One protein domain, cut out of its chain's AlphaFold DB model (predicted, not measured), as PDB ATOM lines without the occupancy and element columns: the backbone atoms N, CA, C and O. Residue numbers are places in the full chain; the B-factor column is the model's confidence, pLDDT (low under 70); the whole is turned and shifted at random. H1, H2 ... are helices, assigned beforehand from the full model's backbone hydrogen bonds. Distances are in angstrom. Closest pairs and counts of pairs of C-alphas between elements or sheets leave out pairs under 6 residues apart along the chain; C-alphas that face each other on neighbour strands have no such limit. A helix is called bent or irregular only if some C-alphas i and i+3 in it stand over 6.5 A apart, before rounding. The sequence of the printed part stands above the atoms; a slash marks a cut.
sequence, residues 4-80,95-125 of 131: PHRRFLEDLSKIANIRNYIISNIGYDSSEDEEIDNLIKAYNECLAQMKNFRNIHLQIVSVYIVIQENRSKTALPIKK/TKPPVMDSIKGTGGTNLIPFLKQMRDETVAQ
ATOM      1  N   PRO A   4       4.842  57.138  61.347       98.25
ATOM      2  CA  PRO A   4       3.713  57.535  60.503       98.25
ATOM      3  C   PRO A   4       3.653  56.798  59.160       98.25
ATOM      4  O   PRO A   4       2.577  56.387  58.742       98.25
ATOM      5  N   HIS A   5       4.799  56.567  58.510       98.00
ATOM      6  CA  HIS A   5       4.842  55.881  57.213       98.00
ATOM      7  C   HIS A   5       4.459  54.404  57.346       98.00
ATOM      8  O   HIS A   5       3.798  53.861  56.468       98.00
ATOM      9  N   ARG A   6       4.852  53.756  58.452       97.62
ATOM     10  CA  ARG A   6       4.450  52.373  58.733       97.62
ATOM     11  C   ARG A   6       2.931  52.263  58.893       97.62
ATOM     12  O   ARG A   6       2.332  51.431  58.226       97.62
ATOM     13  N   ARG A   7       2.321  53.132  59.711       97.81
ATOM     14  CA  ARG A   7       0.860  53.152  59.912       97.81
ATOM     15  C   ARG A   7       0.103  53.373  58.606       97.81
ATOM     16  O   ARG A   7      -0.855  52.666  58.335       97.81
ATOM     17  N   PHE A   8       0.585  54.290  57.768       97.31
ATOM     18  CA  PHE A   8       0.006  54.506  56.443       97.31
ATOM     19  C   PHE A   8      -0.012  53.223  55.597       97.31
ATOM     20  O   PHE A   8      -1.036  52.907  55.003       97.31
ATOM     21  N   LEU A   9       1.089  52.460  55.561       96.94
ATOM     22  CA  LEU A   9       1.128  51.197  54.814       96.94
ATOM     23  C   LEU A   9       0.222  50.119  55.418       96.94
ATOM     24  O   LEU A   9      -0.408  49.371  54.674       96.94
ATOM     25  N   GLU A  10       0.146  50.040  56.747       96.69
ATOM     26  CA  GLU A  10      -0.764  49.124  57.441       96.69
ATOM     27  C   GLU A  10      -2.224  49.430  57.088       96.69
ATOM     28  O   GLU A  10      -2.980  48.516  56.767       96.69
ATOM     29  N   ASP A  11      -2.617  50.703  57.074       97.12
ATOM     30  CA  ASP A  11      -3.976  51.103  56.706       97.12
ATOM     31  C   ASP A  11      -4.248  50.909  55.213       97.12
ATOM     32  O   ASP A  11      -5.283  50.348  54.853       97.12
ATOM     33  N   LEU A  12      -3.288  51.253  54.349       96.19
ATOM     34  CA  LEU A  12      -3.375  51.004  52.910       96.19
ATOM     35  C   LEU A  12      -3.594  49.514  52.610       96.19
ATOM     36  O   LEU A  12      -4.422  49.179  51.769       96.19
ATOM     37  N   SER A  13      -2.909  48.615  53.325       94.62
ATOM     38  CA  SER A  13      -3.039  47.163  53.127       94.62
ATOM     39  C   SER A  13      -4.437  46.616  53.432       94.62
ATOM     40  O   SER A  13      -4.831  45.608  52.851       94.62
ATOM     41  N   LYS A  14      -5.208  47.285  54.303       94.75
ATOM     42  CA  LYS A  14      -6.581  46.884  54.653       94.75
ATOM     43  C   LYS A  14      -7.603  47.317  53.604       94.75
ATOM     44  O   LYS A  14      -8.651  46.691  53.492       94.75
ATOM     45  N   ILE A  15      -7.322  48.402  52.878       94.31
ATOM     46  CA  ILE A  15      -8.280  49.042  51.961       94.31
ATOM     47  C   ILE A  15      -7.948  48.828  50.482       94.31
ATOM     48  O   ILE A  15      -8.830  48.957  49.639       94.31
ATOM     49  N   ALA A  16      -6.695  48.524  50.137       90.94
ATOM     50  CA  ALA A  16      -6.256  48.411  48.750       90.94
ATOM     51  C   ALA A  16      -6.845  47.162  48.072       90.94
ATOM     52  O   ALA A  16      -6.308  46.063  48.175       90.94
ATOM     53  N   ASN A  17      -7.941  47.346  47.338       93.12
ATOM     54  CA  ASN A  17      -8.682  46.287  46.646       93.12
ATOM     55  C   ASN A  17      -8.880  46.558  45.142       93.12
ATOM     56  O   ASN A  17      -9.642  45.841  44.498       93.12
ATOM     57  N   ILE A  18      -8.181  47.549  44.573       92.88
ATOM     58  CA  ILE A  18      -8.365  48.031  43.189       92.88
ATOM     59  C   ILE A  18      -8.325  46.884  42.170       92.88
ATOM     60  O   ILE A  18      -9.227  46.756  41.351       92.88
ATOM     61  N   ARG A  19      -7.322  46.000  42.247       93.69
ATOM     62  CA  ARG A  19      -7.194  44.861  41.322       93.69
ATOM     63  C   ARG A  19      -8.403  43.920  41.391       93.69
ATOM     64  O   ARG A  19      -8.910  43.494  40.359       93.69
ATOM     65  N   ASN A  20      -8.859  43.599  42.602       92.81
ATOM     66  CA  ASN A  20     -10.010  42.717  42.806       92.81
ATOM     67  C   ASN A  20     -11.299  43.384  42.326       92.81
ATOM     68  O   ASN A  20     -12.109  42.722  41.692       92.81
ATOM     69  N   TYR A  21     -11.448  44.689  42.570       91.50
ATOM     70  CA  TYR A  21     -12.564  45.474  42.053       91.50
ATOM     71  C   TYR A  21     -12.641  45.385  40.528       91.50
ATOM     72  O   TYR A  21     -13.698  45.057  40.005       91.50
ATOM     73  N   ILE A  22     -11.528  45.593  39.815       91.69
ATOM     74  CA  ILE A  22     -11.508  45.480  38.350       91.69
ATOM     75  C   ILE A  22     -11.949  44.075  37.930       91.69
ATOM     76  O   ILE A  22     -12.909  43.946  37.183       91.69
ATOM     77  N   ILE A  23     -11.316  43.025  38.469       90.19
ATOM     78  CA  ILE A  23     -11.586  41.626  38.092       90.19
ATOM     79  C   ILE A  23     -13.042  41.219  38.335       90.19
ATOM     80  O   ILE A  23     -13.625  40.545  37.491       90.19
ATOM     81  N   SER A  24     -13.636  41.619  39.460       89.50
ATOM     82  CA  SER A  24     -15.027  41.286  39.783       89.50
ATOM     83  C   SER A  24     -16.050  41.928  38.842       89.50
ATOM     84  O   SER A  24     -17.173  41.441  38.781       89.50
ATOM     85  N   ASN A  25     -15.669  42.977  38.108       85.69
ATOM     86  CA  ASN A  25     -16.533  43.671  37.153       85.69
ATOM     87  C   ASN A  25     -16.247  43.289  35.685       85.69
ATOM     88  O   ASN A  25     -16.938  43.752  34.780       85.69
ATOM     89  N   ILE A  26     -15.272  42.407  35.416       83.12
ATOM     90  CA  ILE A  26     -15.012  41.900  34.059       83.12
ATOM     91  C   ILE A  26     -16.139  40.929  33.663       83.12
ATOM     92  O   ILE A  26     -16.137  39.774  34.084       83.12
ATOM     93  N   GLY A  27     -17.073  41.375  32.812       67.94
ATOM     94  CA  GLY A  27     -18.057  40.507  32.141       67.94
ATOM     95  C   GLY A  27     -19.533  40.692  32.511       67.94
ATOM     96  O   GLY A  27     -20.320  39.808  32.181       67.94
ATOM     97  N   TYR A  28     -19.915  41.787  33.178       59.72
ATOM     98  CA  TYR A  28     -21.299  41.979  33.631       59.72
ATOM     99  C   TYR A  28     -22.250  42.659  32.627       59.72
ATOM    100  O   TYR A  28     -23.449  42.415  32.734       59.72
ATOM    101  N   ASP A  29     -21.783  43.423  31.629       55.84
ATOM    102  CA  ASP A  29     -22.667  44.005  30.603       55.84
ATOM    103  C   ASP A  29     -21.888  44.535  29.381       55.84
ATOM    104  O   ASP A  29     -20.737  44.938  29.511       55.84
ATOM    105  N   SER A  30     -22.512  44.547  28.198       58.69
ATOM    106  CA  SER A  30     -21.866  44.910  26.911       58.69
ATOM    107  C   SER A  30     -21.762  46.426  26.673       58.69
ATOM    108  O   SER A  30     -21.150  46.875  25.707       58.69
ATOM    109  N   SER A  31     -22.424  47.227  27.511       61.03
ATOM    110  CA  SER A  31     -22.472  48.693  27.431       61.03
ATOM    111  C   SER A  31     -21.400  49.392  28.278       61.03
ATOM    112  O   SER A  31     -21.081  50.542  27.992       61.03
ATOM    113  N   GLU A  32     -20.827  48.712  29.278       63.41
ATOM    114  CA  GLU A  32     -19.794  49.245  30.190       63.41
ATOM    115  C   GLU A  32     -18.376  48.738  29.864       63.41
ATOM    116  O   GLU A  32     -17.415  49.039  30.579       63.41
ATOM    117  N   ASP A  33     -18.219  47.988  28.768       73.56
ATOM    118  CA  ASP A  33     -16.932  47.406  28.371       73.56
ATOM    119  C   ASP A  33     -15.850  48.492  28.164       73.56
ATOM    120  O   ASP A  33     -14.711  48.297  28.582       73.56
ATOM    121  N   GLU A  34     -16.196  49.680  27.645       83.38
ATOM    122  CA  GLU A  34     -15.220  50.765  27.427       83.38
ATOM    123  C   GLU A  34     -14.661  51.351  28.741       83.38
ATOM    124  O   GLU A  34     -13.466  51.647  28.837       83.38
ATOM    125  N   GLU A  35     -15.485  51.521  29.781       86.12
ATOM    126  CA  GLU A  35     -15.023  52.058  31.070       86.12
ATOM    127  C   GLU A  35     -14.124  51.060  31.805       86.12
ATOM    128  O   GLU A  35     -13.073  51.432  32.341       86.12
ATOM    129  N   ILE A  36     -14.504  49.779  31.790       87.31
ATOM    130  CA  ILE A  36     -13.709  48.704  32.383       87.31
ATOM    131  C   ILE A  36     -12.385  48.532  31.636       87.31
ATOM    132  O   ILE A  36     -11.341  48.421  32.283       87.31
ATOM    133  N   ASP A  37     -12.386  48.592  30.305       87.94
ATOM    134  CA  ASP A  37     -11.165  48.518  29.502       87.94
ATOM    135  C   ASP A  37     -10.226  49.697  29.788       87.94
ATOM    136  O   ASP A  37      -9.017  49.510  29.963       87.94
ATOM    137  N   ASN A  38     -10.770  50.911  29.933       91.06
ATOM    138  CA  ASN A  38      -9.994  52.079  30.348       91.06
ATOM    139  C   ASN A  38      -9.381  51.898  31.745       91.06
ATOM    140  O   ASN A  38      -8.225  52.274  31.971       91.06
ATOM    141  N   LEU A  39     -10.114  51.286  32.678       92.00
ATOM    142  CA  LEU A  39      -9.623  51.018  34.027       92.00
ATOM    143  C   LEU A  39      -8.527  49.937  34.041       92.00
ATOM    144  O   LEU A  39      -7.506  50.116  34.712       92.00
ATOM    145  N   ILE A  40      -8.691  48.859  33.265       93.25
ATOM    146  CA  ILE A  40      -7.662  47.826  33.051       93.25
ATOM    147  C   ILE A  40      -6.401  48.464  32.468       93.25
ATOM    148  O   ILE A  40      -5.299  48.247  32.982       93.25
ATOM    149  N   LYS A  41      -6.559  49.296  31.433       94.12
ATOM    150  CA  LYS A  41      -5.455  50.006  30.787       94.12
ATOM    151  C   LYS A  41      -4.704  50.891  31.781       94.12
ATOM    152  O   LYS A  41      -3.494  50.737  31.918       94.12
ATOM    153  N   ALA A  42      -5.401  51.753  32.522       95.88
ATOM    154  CA  ALA A  42      -4.780  52.645  33.504       95.88
ATOM    155  C   ALA A  42      -4.056  51.873  34.626       95.88
ATOM    156  O   ALA A  42      -2.944  52.232  35.029       95.88
ATOM    157  N   TYR A  43      -4.654  50.781  35.111       96.12
ATOM    158  CA  TYR A  43      -4.039  49.908  36.108       96.12
ATOM    159  C   TYR A  43      -2.753  49.250  35.578       96.12
ATOM    160  O   TYR A  43      -1.703  49.308  36.228       96.12
ATOM    161  N   ASN A  44      -2.802  48.677  34.373       96.19
ATOM    162  CA  ASN A  44      -1.649  48.043  33.736       96.19
ATOM    163  C   ASN A  44      -0.548  49.061  33.390       96.19
ATOM    164  O   ASN A  44       0.635  48.760  33.547       96.19
ATOM    165  N   GLU A  45      -0.899  50.290  33.001       97.38
ATOM    166  CA  GLU A  45       0.065  51.377  32.798       97.38
ATOM    167  C   GLU A  45       0.826  51.712  34.090       97.38
ATOM    168  O   GLU A  45       2.050  51.868  34.063       97.38
ATOM    169  N   CYS A  46       0.149  51.736  35.245       97.56
ATOM    170  CA  CYS A  46       0.810  51.923  36.541       97.56
ATOM    171  C   CYS A  46       1.831  50.806  36.829       97.56
ATOM    172  O   CYS A  46       2.957  51.080  37.262       97.56
ATOM    173  N   LEU A  47       1.472  49.546  36.558       97.31
ATOM    174  CA  LEU A  47       2.383  48.406  36.707       97.31
ATOM    175  C   LEU A  47       3.561  48.479  35.730       97.31
ATOM    176  O   LEU A  47       4.699  48.212  36.129       97.31
ATOM    177  N   ALA A  48       3.327  48.914  34.491       97.56
ATOM    178  CA  ALA A  48       4.372  49.109  33.493       97.56
ATOM    179  C   ALA A  48       5.401  50.159  33.944       97.56
ATOM    180  O   ALA A  48       6.610  49.925  33.837       97.56
ATOM    181  N   GLN A  49       4.953  51.275  34.531       98.38
ATOM    182  CA  GLN A  49       5.857  52.277  35.107       98.38
ATOM    183  C   GLN A  49       6.654  51.715  36.293       98.38
ATOM    184  O   GLN A  49       7.869  51.914  36.384       98.38
ATOM    185  N   MET A  50       6.016  50.931  37.163       98.06
ATOM    186  CA  MET A  50       6.695  50.290  38.293       98.06
ATOM    187  C   MET A  50       7.727  49.238  37.839       98.06
ATOM    188  O   MET A  50       8.819  49.125  38.406       98.06
ATOM    189  N   LYS A  51       7.419  48.473  36.786       97.50
ATOM    190  CA  LYS A  51       8.355  47.549  36.129       97.50
ATOM    191  C   LYS A  51       9.551  48.304  35.556       97.50
ATOM    192  O   LYS A  51      10.687  47.884  35.776       97.50
ATOM    193  N   ASN A  52       9.313  49.418  34.861       98.00
ATOM    194  CA  ASN A  52      10.374  50.253  34.302       98.00
ATOM    195  C   ASN A  52      11.309  50.785  35.397       98.00
ATOM    196  O   ASN A  52      12.525  50.614  35.310       98.00
ATOM    197  N   PHE A  53      10.747  51.319  36.484       98.38
ATOM    198  CA  PHE A  53      11.521  51.751  37.649       98.38
ATOM    199  C   PHE A  53      12.428  50.631  38.189       98.38
ATOM    200  O   PHE A  53      13.625  50.838  38.406       98.38
ATOM    201  N   ARG A  54      11.900  49.409  38.344       97.81
ATOM    202  CA  ARG A  54      12.700  48.262  38.811       97.81
ATOM    203  C   ARG A  54      13.751  47.793  37.805       97.81
ATOM    204  O   ARG A  54      14.822  47.355  38.223       97.81
ATOM    205  N   ASN A  55      13.495  47.911  36.503       96.44
ATOM    206  CA  ASN A  55      14.497  47.629  35.471       96.44
ATOM    207  C   ASN A  55      15.677  48.602  35.558       96.44
ATOM    208  O   ASN A  55      16.826  48.163  35.562       96.44
ATOM    209  N   ILE A  56      15.400  49.902  35.691       97.94
ATOM    210  CA  ILE A  56      16.437  50.922  35.883       97.94
ATOM    211  C   ILE A  56      17.224  50.636  37.169       97.94
ATOM    212  O   ILE A  56      18.453  50.663  37.169       97.94
ATOM    213  N   HIS A  57      16.542  50.269  38.258       97.12
ATOM    214  CA  HIS A  57      17.211  49.897  39.506       97.12
ATOM    215  C   HIS A  57      18.146  48.682  39.337       97.12
ATOM    216  O   HIS A  57      19.285  48.720  39.803       97.12
ATOM    217  N   LEU A  58      17.725  47.636  38.614       94.81
ATOM    218  CA  LEU A  58      18.583  46.493  38.270       94.81
ATOM    219  C   LEU A  58      19.821  46.915  37.462       94.81
ATOM    220  O   LEU A  58      20.914  46.403  37.712       94.81
ATOM    221  N   GLN A  59      19.678  47.855  36.523       94.94
ATOM    222  CA  GLN A  59      20.804  48.395  35.753       94.94
ATOM    223  C   GLN A  59      21.793  49.146  36.653       94.94
ATOM    224  O   GLN A  59      22.992  48.874  36.599       94.94
ATOM    225  N   ILE A  60      21.294  50.032  37.523       96.25
ATOM    226  CA  ILE A  60      22.113  50.762  38.503       96.25
ATOM    227  C   ILE A  60      22.883  49.769  39.378       96.25
ATOM    228  O   ILE A  60      24.103  49.852  39.497       96.25
ATOM    229  N   VAL A  61      22.199  48.772  39.934       94.00
ATOM    230  CA  VAL A  61      22.819  47.743  40.776       94.00
ATOM    231  C   VAL A  61      23.879  46.942  40.017       94.00
ATOM    232  O   VAL A  61      24.956  46.670  40.554       94.00
ATOM    233  N   SER A  62      23.624  46.606  38.753       91.50
ATOM    234  CA  SER A  62      24.611  45.931  37.911       91.50
ATOM    235  C   SER A  62      25.885  46.770  37.755       91.50
ATOM    236  O   SER A  62      26.988  46.259  37.942       91.50
ATOM    237  N   VAL A  63      25.752  48.063  37.446       92.81
ATOM    238  CA  VAL A  63      26.895  48.956  37.186       92.81
ATOM    239  C   VAL A  63      27.672  49.301  38.456       92.81
ATOM    240  O   VAL A  63      28.907  49.281  38.457       92.81
ATOM    241  N   TYR A  64      26.968  49.612  39.541       94.12
ATOM    242  CA  TYR A  64      27.582  50.172  40.745       94.12
ATOM    243  C   TYR A  64      27.953  49.134  41.800       94.12
ATOM    244  O   TYR A  64      28.789  49.426  42.648       94.12
ATOM    245  N   ILE A  65      27.384  47.928  41.746       91.69
ATOM    246  CA  ILE A  65      27.675  46.875  42.726       91.69
ATOM    247  C   ILE A  65      28.319  45.681  42.026       91.69
ATOM    248  O   ILE A  65      29.469  45.354  42.307       91.69
ATOM    249  N   VAL A  66      27.631  45.064  41.061       89.50
ATOM    250  CA  VAL A  66      28.099  43.802  40.455       89.50
ATOM    251  C   VAL A  66      29.407  43.975  39.683       89.50
ATOM    252  O   VAL A  66      30.350  43.206  39.875       89.50
ATOM    253  N   ILE A  67      29.494  44.988  38.817       88.50
ATOM    254  CA  ILE A  67      30.716  45.253  38.045       88.50
ATOM    255  C   ILE A  67      31.877  45.650  38.967       88.50
ATOM    256  O   ILE A  67      33.006  45.220  38.729       88.50
ATOM    257  N   GLN A  68      31.624  46.427  40.025       89.88
ATOM    258  CA  GLN A  68      32.680  46.877  40.940       89.88
ATOM    259  C   GLN A  68      33.231  45.731  41.790       89.88
ATOM    260  O   GLN A  68      34.447  45.559  41.879       89.88
ATOM    261  N   GLU A  69      32.348  44.889  42.322       86.25
ATOM    262  CA  GLU A  69      32.718  43.677  43.053       86.25
ATOM    263  C   GLU A  69      33.598  42.766  42.185       86.25
ATOM    264  O   GLU A  69      34.669  42.329  42.608       86.25
ATOM    265  N   ASN A  70      33.208  42.538  40.929       84.12
ATOM    266  CA  ASN A  70      33.986  41.704  40.013       84.12
ATOM    267  C   ASN A  70      35.364  42.303  39.695       84.12
ATOM    268  O   ASN A  70      36.342  41.560  39.653       84.12
ATOM    269  N   ARG A  71      35.471  43.631  39.534       84.19
ATOM    270  CA  ARG A  71      36.766  44.312  39.346       84.19
ATOM    271  C   ARG A  71      37.682  44.137  40.555       84.19
ATOM    272  O   ARG A  71      38.867  43.874  40.370       84.19
ATOM    273  N   SER A  72      37.139  44.246  41.768       75.50
ATOM    274  CA  SER A  72      37.913  44.068  43.003       75.50
ATOM    275  C   SER A  72      38.469  42.643  43.138       75.50
ATOM    276  O   SER A  72      39.632  42.468  43.491       75.50
ATOM    277  N   LYS A  73      37.690  41.625  42.741       74.38
ATOM    278  CA  LYS A  73      38.117  40.215  42.731       74.38
ATOM    279  C   LYS A  73      39.198  39.927  41.690       74.38
ATOM    280  O   LYS A  73      40.097  39.130  41.945       74.38
ATOM    281  N   THR A  74      39.138  40.572  40.524       65.69
ATOM    282  CA  THR A  74      40.150  40.408  39.465       65.69
ATOM    283  C   THR A  74      41.410  41.254  39.675       65.69
ATOM    284  O   THR A  74      42.390  41.040  38.972       65.69
ATOM    285  N   ALA A  75      41.408  42.195  40.626       60.31
ATOM    286  CA  ALA A  75      42.536  43.079  40.939       60.31
ATOM    287  C   ALA A  75      43.553  42.489  41.945       60.31
ATOM    288  O   ALA A  75      44.436  43.205  42.417       60.31
ATOM    289  N   LEU A  76      43.477  41.186  42.251       50.12
ATOM    290  CA  LEU A  76      44.613  40.445  42.821       50.12
ATOM    291  C   LEU A  76      45.860  40.662  41.931       50.12
ATOM    292  O   LEU A  76      45.692  40.832  40.722       50.12
ATOM    293  N   PRO A  77      47.096  40.678  42.477       44.97
ATOM    294  CA  PRO A  77      48.293  41.103  41.752       44.97
ATOM    295  C   PRO A  77      48.685  40.075  40.682       44.97
ATOM    296  O   PRO A  77      49.589  39.260  40.852       44.97
ATOM    297  N   ILE A  78      47.990  40.117  39.552       43.34
ATOM    298  CA  ILE A  78      48.381  39.445  38.326       43.34
ATOM    299  C   ILE A  78      49.490  40.309  37.735       43.34
ATOM    300  O   ILE A  78      49.291  41.491  37.442       43.34
ATOM    301  N   LYS A  79      50.689  39.717  37.631       38.34
ATOM    302  CA  LYS A  79      51.828  40.249  36.876       38.34
ATOM    303  C   LYS A  79      51.317  40.956  35.622       38.34
ATOM    304  O   LYS A  79      50.534  40.384  34.871       38.34
ATOM    305  N   LYS A  80      51.780  42.193  35.428       41.84
ATOM    306  CA  LYS A  80      51.577  42.988  34.217       41.84
ATOM    307  C   LYS A  80      51.896  42.136  32.993       41.84
ATOM    308  O   LYS A  80      53.058  42.033  32.628       41.84
ATOM    309  N   THR A  95      30.854  35.406  28.893       37.72
ATOM    310  CA  THR A  95      30.992  33.965  28.582       37.72
ATOM    311  C   THR A  95      31.163  33.047  29.799       37.72
ATOM    312  O   THR A  95      31.452  31.863  29.643       37.72
ATOM    313  N   LYS A  96      30.939  33.536  31.020       38.66
ATOM    314  CA  LYS A  96      30.788  32.703  32.225       38.66
ATOM    315  C   LYS A  96      29.702  33.322  33.098       38.66
ATOM    316  O   LYS A  96      29.807  34.522  33.351       38.66
ATOM    317  N   PRO A  97      28.678  32.577  33.559       37.91
ATOM    318  CA  PRO A  97      27.713  33.142  34.487       37.91
ATOM    319  C   PRO A  97      28.508  33.628  35.708       37.91
ATOM    320  O   PRO A  97      29.199  32.816  36.332       37.91
ATOM    321  N   PRO A  98      28.514  34.940  36.014       47.12
ATOM    322  CA  PRO A  98      29.137  35.407  37.240       47.12
ATOM    323  C   PRO A  98      28.439  34.660  38.370       47.12
ATOM    324  O   PRO A  98      27.228  34.464  38.289       47.12
ATOM    325  N   VAL A  99      29.197  34.191  39.362       48.09
ATOM    326  CA  VAL A  99      28.684  33.456  40.526       48.09
ATOM    327  C   VAL A  99      27.592  34.307  41.185       48.09
ATOM    328  O   VAL A  99      27.875  35.178  42.012       48.09
ATOM    329  N   MET A 100      26.347  34.098  40.748       51.06
ATOM    330  CA  MET A 100      25.191  34.942  41.061       51.06
ATOM    331  C   MET A 100      24.783  34.810  42.529       51.06
ATOM    332  O   MET A 100      24.027  35.634  43.026       51.06
ATOM    333  N   ASP A 101      25.345  33.827  43.233       55.19
ATOM    334  CA  ASP A 101      25.011  33.503  44.615       55.19
ATOM    335  C   ASP A 101      25.822  34.262  45.670       55.19
ATOM    336  O   ASP A 101      25.540  34.137  46.860       55.19
ATOM    337  N   SER A 102      26.819  35.067  45.279       68.38
ATOM    338  CA  SER A 102      27.747  35.667  46.256       68.38
ATOM    339  C   SER A 102      27.535  37.152  46.561       68.38
ATOM    340  O   SER A 102      28.127  37.656  47.514       68.38
ATOM    341  N   ILE A 103      26.707  37.873  45.796       84.38
ATOM    342  CA  ILE A 103      26.570  39.329  45.962       84.38
ATOM    343  C   ILE A 103      25.365  39.633  46.847       84.38
ATOM    344  O   ILE A 103      24.214  39.626  46.401       84.38
ATOM    345  N   LYS A 104      25.646  39.921  48.118       90.56
ATOM    346  CA  LYS A 104      24.635  40.369  49.074       90.56
ATOM    347  C   LYS A 104      24.511  41.888  49.064       90.56
ATOM    348  O   LYS A 104      25.510  42.600  49.055       90.56
ATOM    349  N   GLY A 105      23.276  42.381  49.077       88.38
ATOM    350  CA  GLY A 105      23.003  43.796  49.318       88.38
ATOM    351  C   GLY A 105      23.260  44.167  50.779       88.38
ATOM    352  O   GLY A 105      23.339  43.301  51.650       88.38
ATOM    353  N   THR A 106      23.311  45.463  51.084       91.94
ATOM    354  CA  THR A 106      23.464  45.950  52.470       91.94
ATOM    355  C   THR A 106      22.279  45.591  53.372       91.94
ATOM    356  O   THR A 106      22.426  45.538  54.587       91.94
ATOM    357  N   GLY A 107      21.119  45.276  52.785       90.00
ATOM    358  CA  GLY A 107      19.967  44.694  53.480       90.00
ATOM    359  C   GLY A 107      20.070  43.185  53.745       90.00
ATOM    360  O   GLY A 107      19.118  42.599  54.244       90.00
ATOM    361  N   GLY A 108      21.182  42.535  53.382       91.19
ATOM    362  CA  GLY A 108      21.447  41.112  53.640       91.19
ATOM    363  C   GLY A 108      20.863  40.126  52.620       91.19
ATOM    364  O   GLY A 108      21.155  38.930  52.698       91.19
ATOM    365  N   THR A 109      20.079  40.595  51.646       90.38
ATOM    366  CA  THR A 109      19.467  39.761  50.602       90.38
ATOM    367  C   THR A 109      20.454  39.402  49.494       90.38
ATOM    368  O   THR A 109      21.386  40.159  49.213       90.38
ATOM    369  N   ASN A 110      20.236  38.259  48.830       91.38
ATOM    370  CA  ASN A 110      20.922  37.965  47.572       91.38
ATOM    371  C   ASN A 110      20.382  38.917  46.498       91.38
ATOM    372  O   ASN A 110      19.212  38.849  46.118       91.38
ATOM    373  N   LEU A 111      21.232  39.850  46.076       90.19
ATOM    374  CA  LEU A 111      20.800  41.112  45.498       90.19
ATOM    375  C   LEU A 111      20.078  40.928  44.160       90.19
ATOM    376  O   LEU A 111      18.992  41.466  43.961       90.19
ATOM    377  N   ILE A 112      20.664  40.153  43.246       91.62
ATOM    378  CA  ILE A 112      20.117  39.991  41.893       91.62
ATOM    379  C   ILE A 112      18.830  39.156  41.883       91.62
ATOM    380  O   ILE A 112      17.856  39.623  41.286       91.62
ATOM    381  N   PRO A 113      18.763  37.972  42.526       93.94
ATOM    382  CA  PRO A 113      17.522  37.203  42.598       93.94
ATOM    383  C   PRO A 113      16.389  37.985  43.258       93.94
ATOM    384  O   PRO A 113      15.296  38.036  42.705       93.94
ATOM    385  N   PHE A 114      16.669  38.670  44.373       94.44
ATOM    386  CA  PHE A 114      15.672  39.476  45.074       94.44
ATOM    387  C   PHE A 114      15.092  40.577  44.176       94.44
ATOM    388  O   PHE A 114      13.878  40.701  44.041       94.44
ATOM    389  N   LEU A 115      15.942  41.358  43.503       95.44
ATOM    390  CA  LEU A 115      15.473  42.442  42.635       95.44
ATOM    391  C   LEU A 115      14.704  41.934  41.407       95.44
ATOM    392  O   LEU A 115      13.740  42.578  40.987       95.44
ATOM    393  N   LYS A 116      15.102  40.785  40.842       95.12
ATOM    394  CA  LYS A 116      14.360  40.134  39.752       95.12
ATOM    395  C   LYS A 116      12.993  39.648  40.223       95.12
ATOM    396  O   LYS A 116      12.008  39.972  39.572       95.12
ATOM    397  N   GLN A 117      12.925  38.975  41.371       96.06
ATOM    398  CA  GLN A 117      11.668  38.526  41.968       96.06
ATOM    399  C   GLN A 117      10.692  39.696  42.147       96.06
ATOM    400  O   GLN A 117       9.579  39.636  41.640       96.06
ATOM    401  N   MET A 118      11.127  40.808  42.750       96.25
ATOM    402  CA  MET A 118      10.265  41.984  42.955       96.25
ATOM    403  C   MET A 118       9.738  42.591  41.642       96.25
ATOM    404  O   MET A 118       8.655  43.181  41.611       96.25
ATOM    405  N   ARG A 119      10.514  42.503  40.554       96.69
ATOM    406  CA  ARG A 119      10.072  42.908  39.212       96.69
ATOM    407  C   ARG A 119       9.039  41.930  38.669       96.69
ATOM    408  O   ARG A 119       7.987  42.372  38.215       96.69
ATOM    409  N   ASP A 120       9.343  40.641  38.714       96.75
ATOM    410  CA  ASP A 120       8.514  39.596  38.120       96.75
ATOM    411  C   ASP A 120       7.162  39.489  38.843       96.75
ATOM    412  O   ASP A 120       6.125  39.424  38.190       96.75
ATOM    413  N   GLU A 121       7.141  39.631  40.172       97.25
ATOM    414  CA  GLU A 121       5.914  39.699  40.979       97.25
ATOM    415  C   GLU A 121       5.004  40.866  40.588       97.25
ATOM    416  O   GLU A 121       3.787  40.749  40.673       97.25
ATOM    417  N   THR A 122       5.568  41.989  40.140       96.19
ATOM    418  CA  THR A 122       4.761  43.136  39.690       96.19
ATOM    419  C   THR A 122       4.155  42.913  38.325       96.19
ATOM    420  O   THR A 122       3.001  43.269  38.122       96.19
ATOM    421  N   VAL A 123       4.904  42.299  37.411       94.81
ATOM    422  CA  VAL A 123       4.367  41.920  36.099       94.81
ATOM    423  C   VAL A 123       3.273  40.865  36.266       94.81
ATOM    424  O   VAL A 123       2.244  40.940  35.608       94.81
ATOM    425  N   ALA A 124       3.427  39.941  37.215       96.12
ATOM    426  CA  ALA A 124       2.409  38.938  37.523       96.12
ATOM    427  C   ALA A 124       1.078  39.525  38.044       96.12
ATOM    428  O   ALA A 124       0.090  38.797  38.116       96.12
ATOM    429  N   GLN A 125       1.031  40.812  38.418       95.56
ATOM    430  CA  GLN A 125      -0.209  41.481  38.826       95.56
ATOM    431  C   GLN A 125      -1.013  42.070  37.664       95.56
ATOM    432  O   GLN A 125      -2.145  42.496  37.914       95.56
TER     433      GLN A 125
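AT A GLANCE: This is residues 4 to 80 and 95 to 125 of the 131 residues of an uncharacterized protein of Diversispora epigaea (UniProt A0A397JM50). One long helix, H3, makes the backbone of an open, thin model, with the shorter H4 packed beside residues 47 to 58 of it and running the opposite way. The short H2 packs on residues 36 to 43, nearer the first end of H3, and H1 sticks out from there as a free arm; residues 71 to 80, at the other end of H3, stick out too. The printed part has 108 residues with four named helices, in the order H1, H2, H3, H4, and no named strand; the class is all helix. The whole is extended, with a radius of gyration of the C-alphas of 21.1 A and spans of 75 by 37 by 18 A.

IN THESE COORDINATES: H1 covers residues 4 to 15, from C-alpha 4 at (3.713, 57.535, 60.503), and is 17.0 A long. After a tight link of 2 residues comes H2, residues 18 to 24, 10.1 A long. A short link of 8 residues leads to H3, residues 33 to 74, which runs 58.6 A from C-alpha 33 at (-16.932, 47.406, 28.371) to C-alpha 74 at (40.150, 40.408, 39.465). H3 is neither bent nor irregular, but only just: C-alphas 64 and 67 are 6.4 A apart. H4, residues 111 to 123, is 18.9 A long and ends with C-alpha 123 at (4.367, 41.920, 36.099).

HOW THE PARTS SIT: H1 touches no helix and stands free with residues 4 to 17, of which 4 to 15 belong to H1. H1 and H2 are apart, though they follow each other. H2 touches H3, which meets it with residues 36 to 43 alone; the closest C-alphas, of Ile 22 and Ile 40, are 7.0 A apart. Their lines stand at a steep tilt of 48 degrees, opposite ways. H3 touches H4 with residues 47 to 58 alone; the closest C-alphas, of Lys 51 and Arg 119, are 5.8 A apart. These two stand at a shallow tilt of 9 degrees, opposite ways. H2 and H4 are apart. In H2 every O i to N i+4 pair is within hydrogen-bond range; in H1 it is 7 of 8, in H3 36 of 38 and in H4 8 of 9.

THE WHOLE: The two C-alphas farthest apart, those of Ser 31 and Lys 79, are 75.4 A apart. Residues 81 to 94 are not printed, and C-alphas 80 and 95 are 23.2 A apart across this cut, which lies in the link from H3 to H4. Residues 95 to 110 hold no named element. The mean pLDDT of the printed part is 84.8; residues 27 to 32, 74 to 80 and 95 to 102 are under 70.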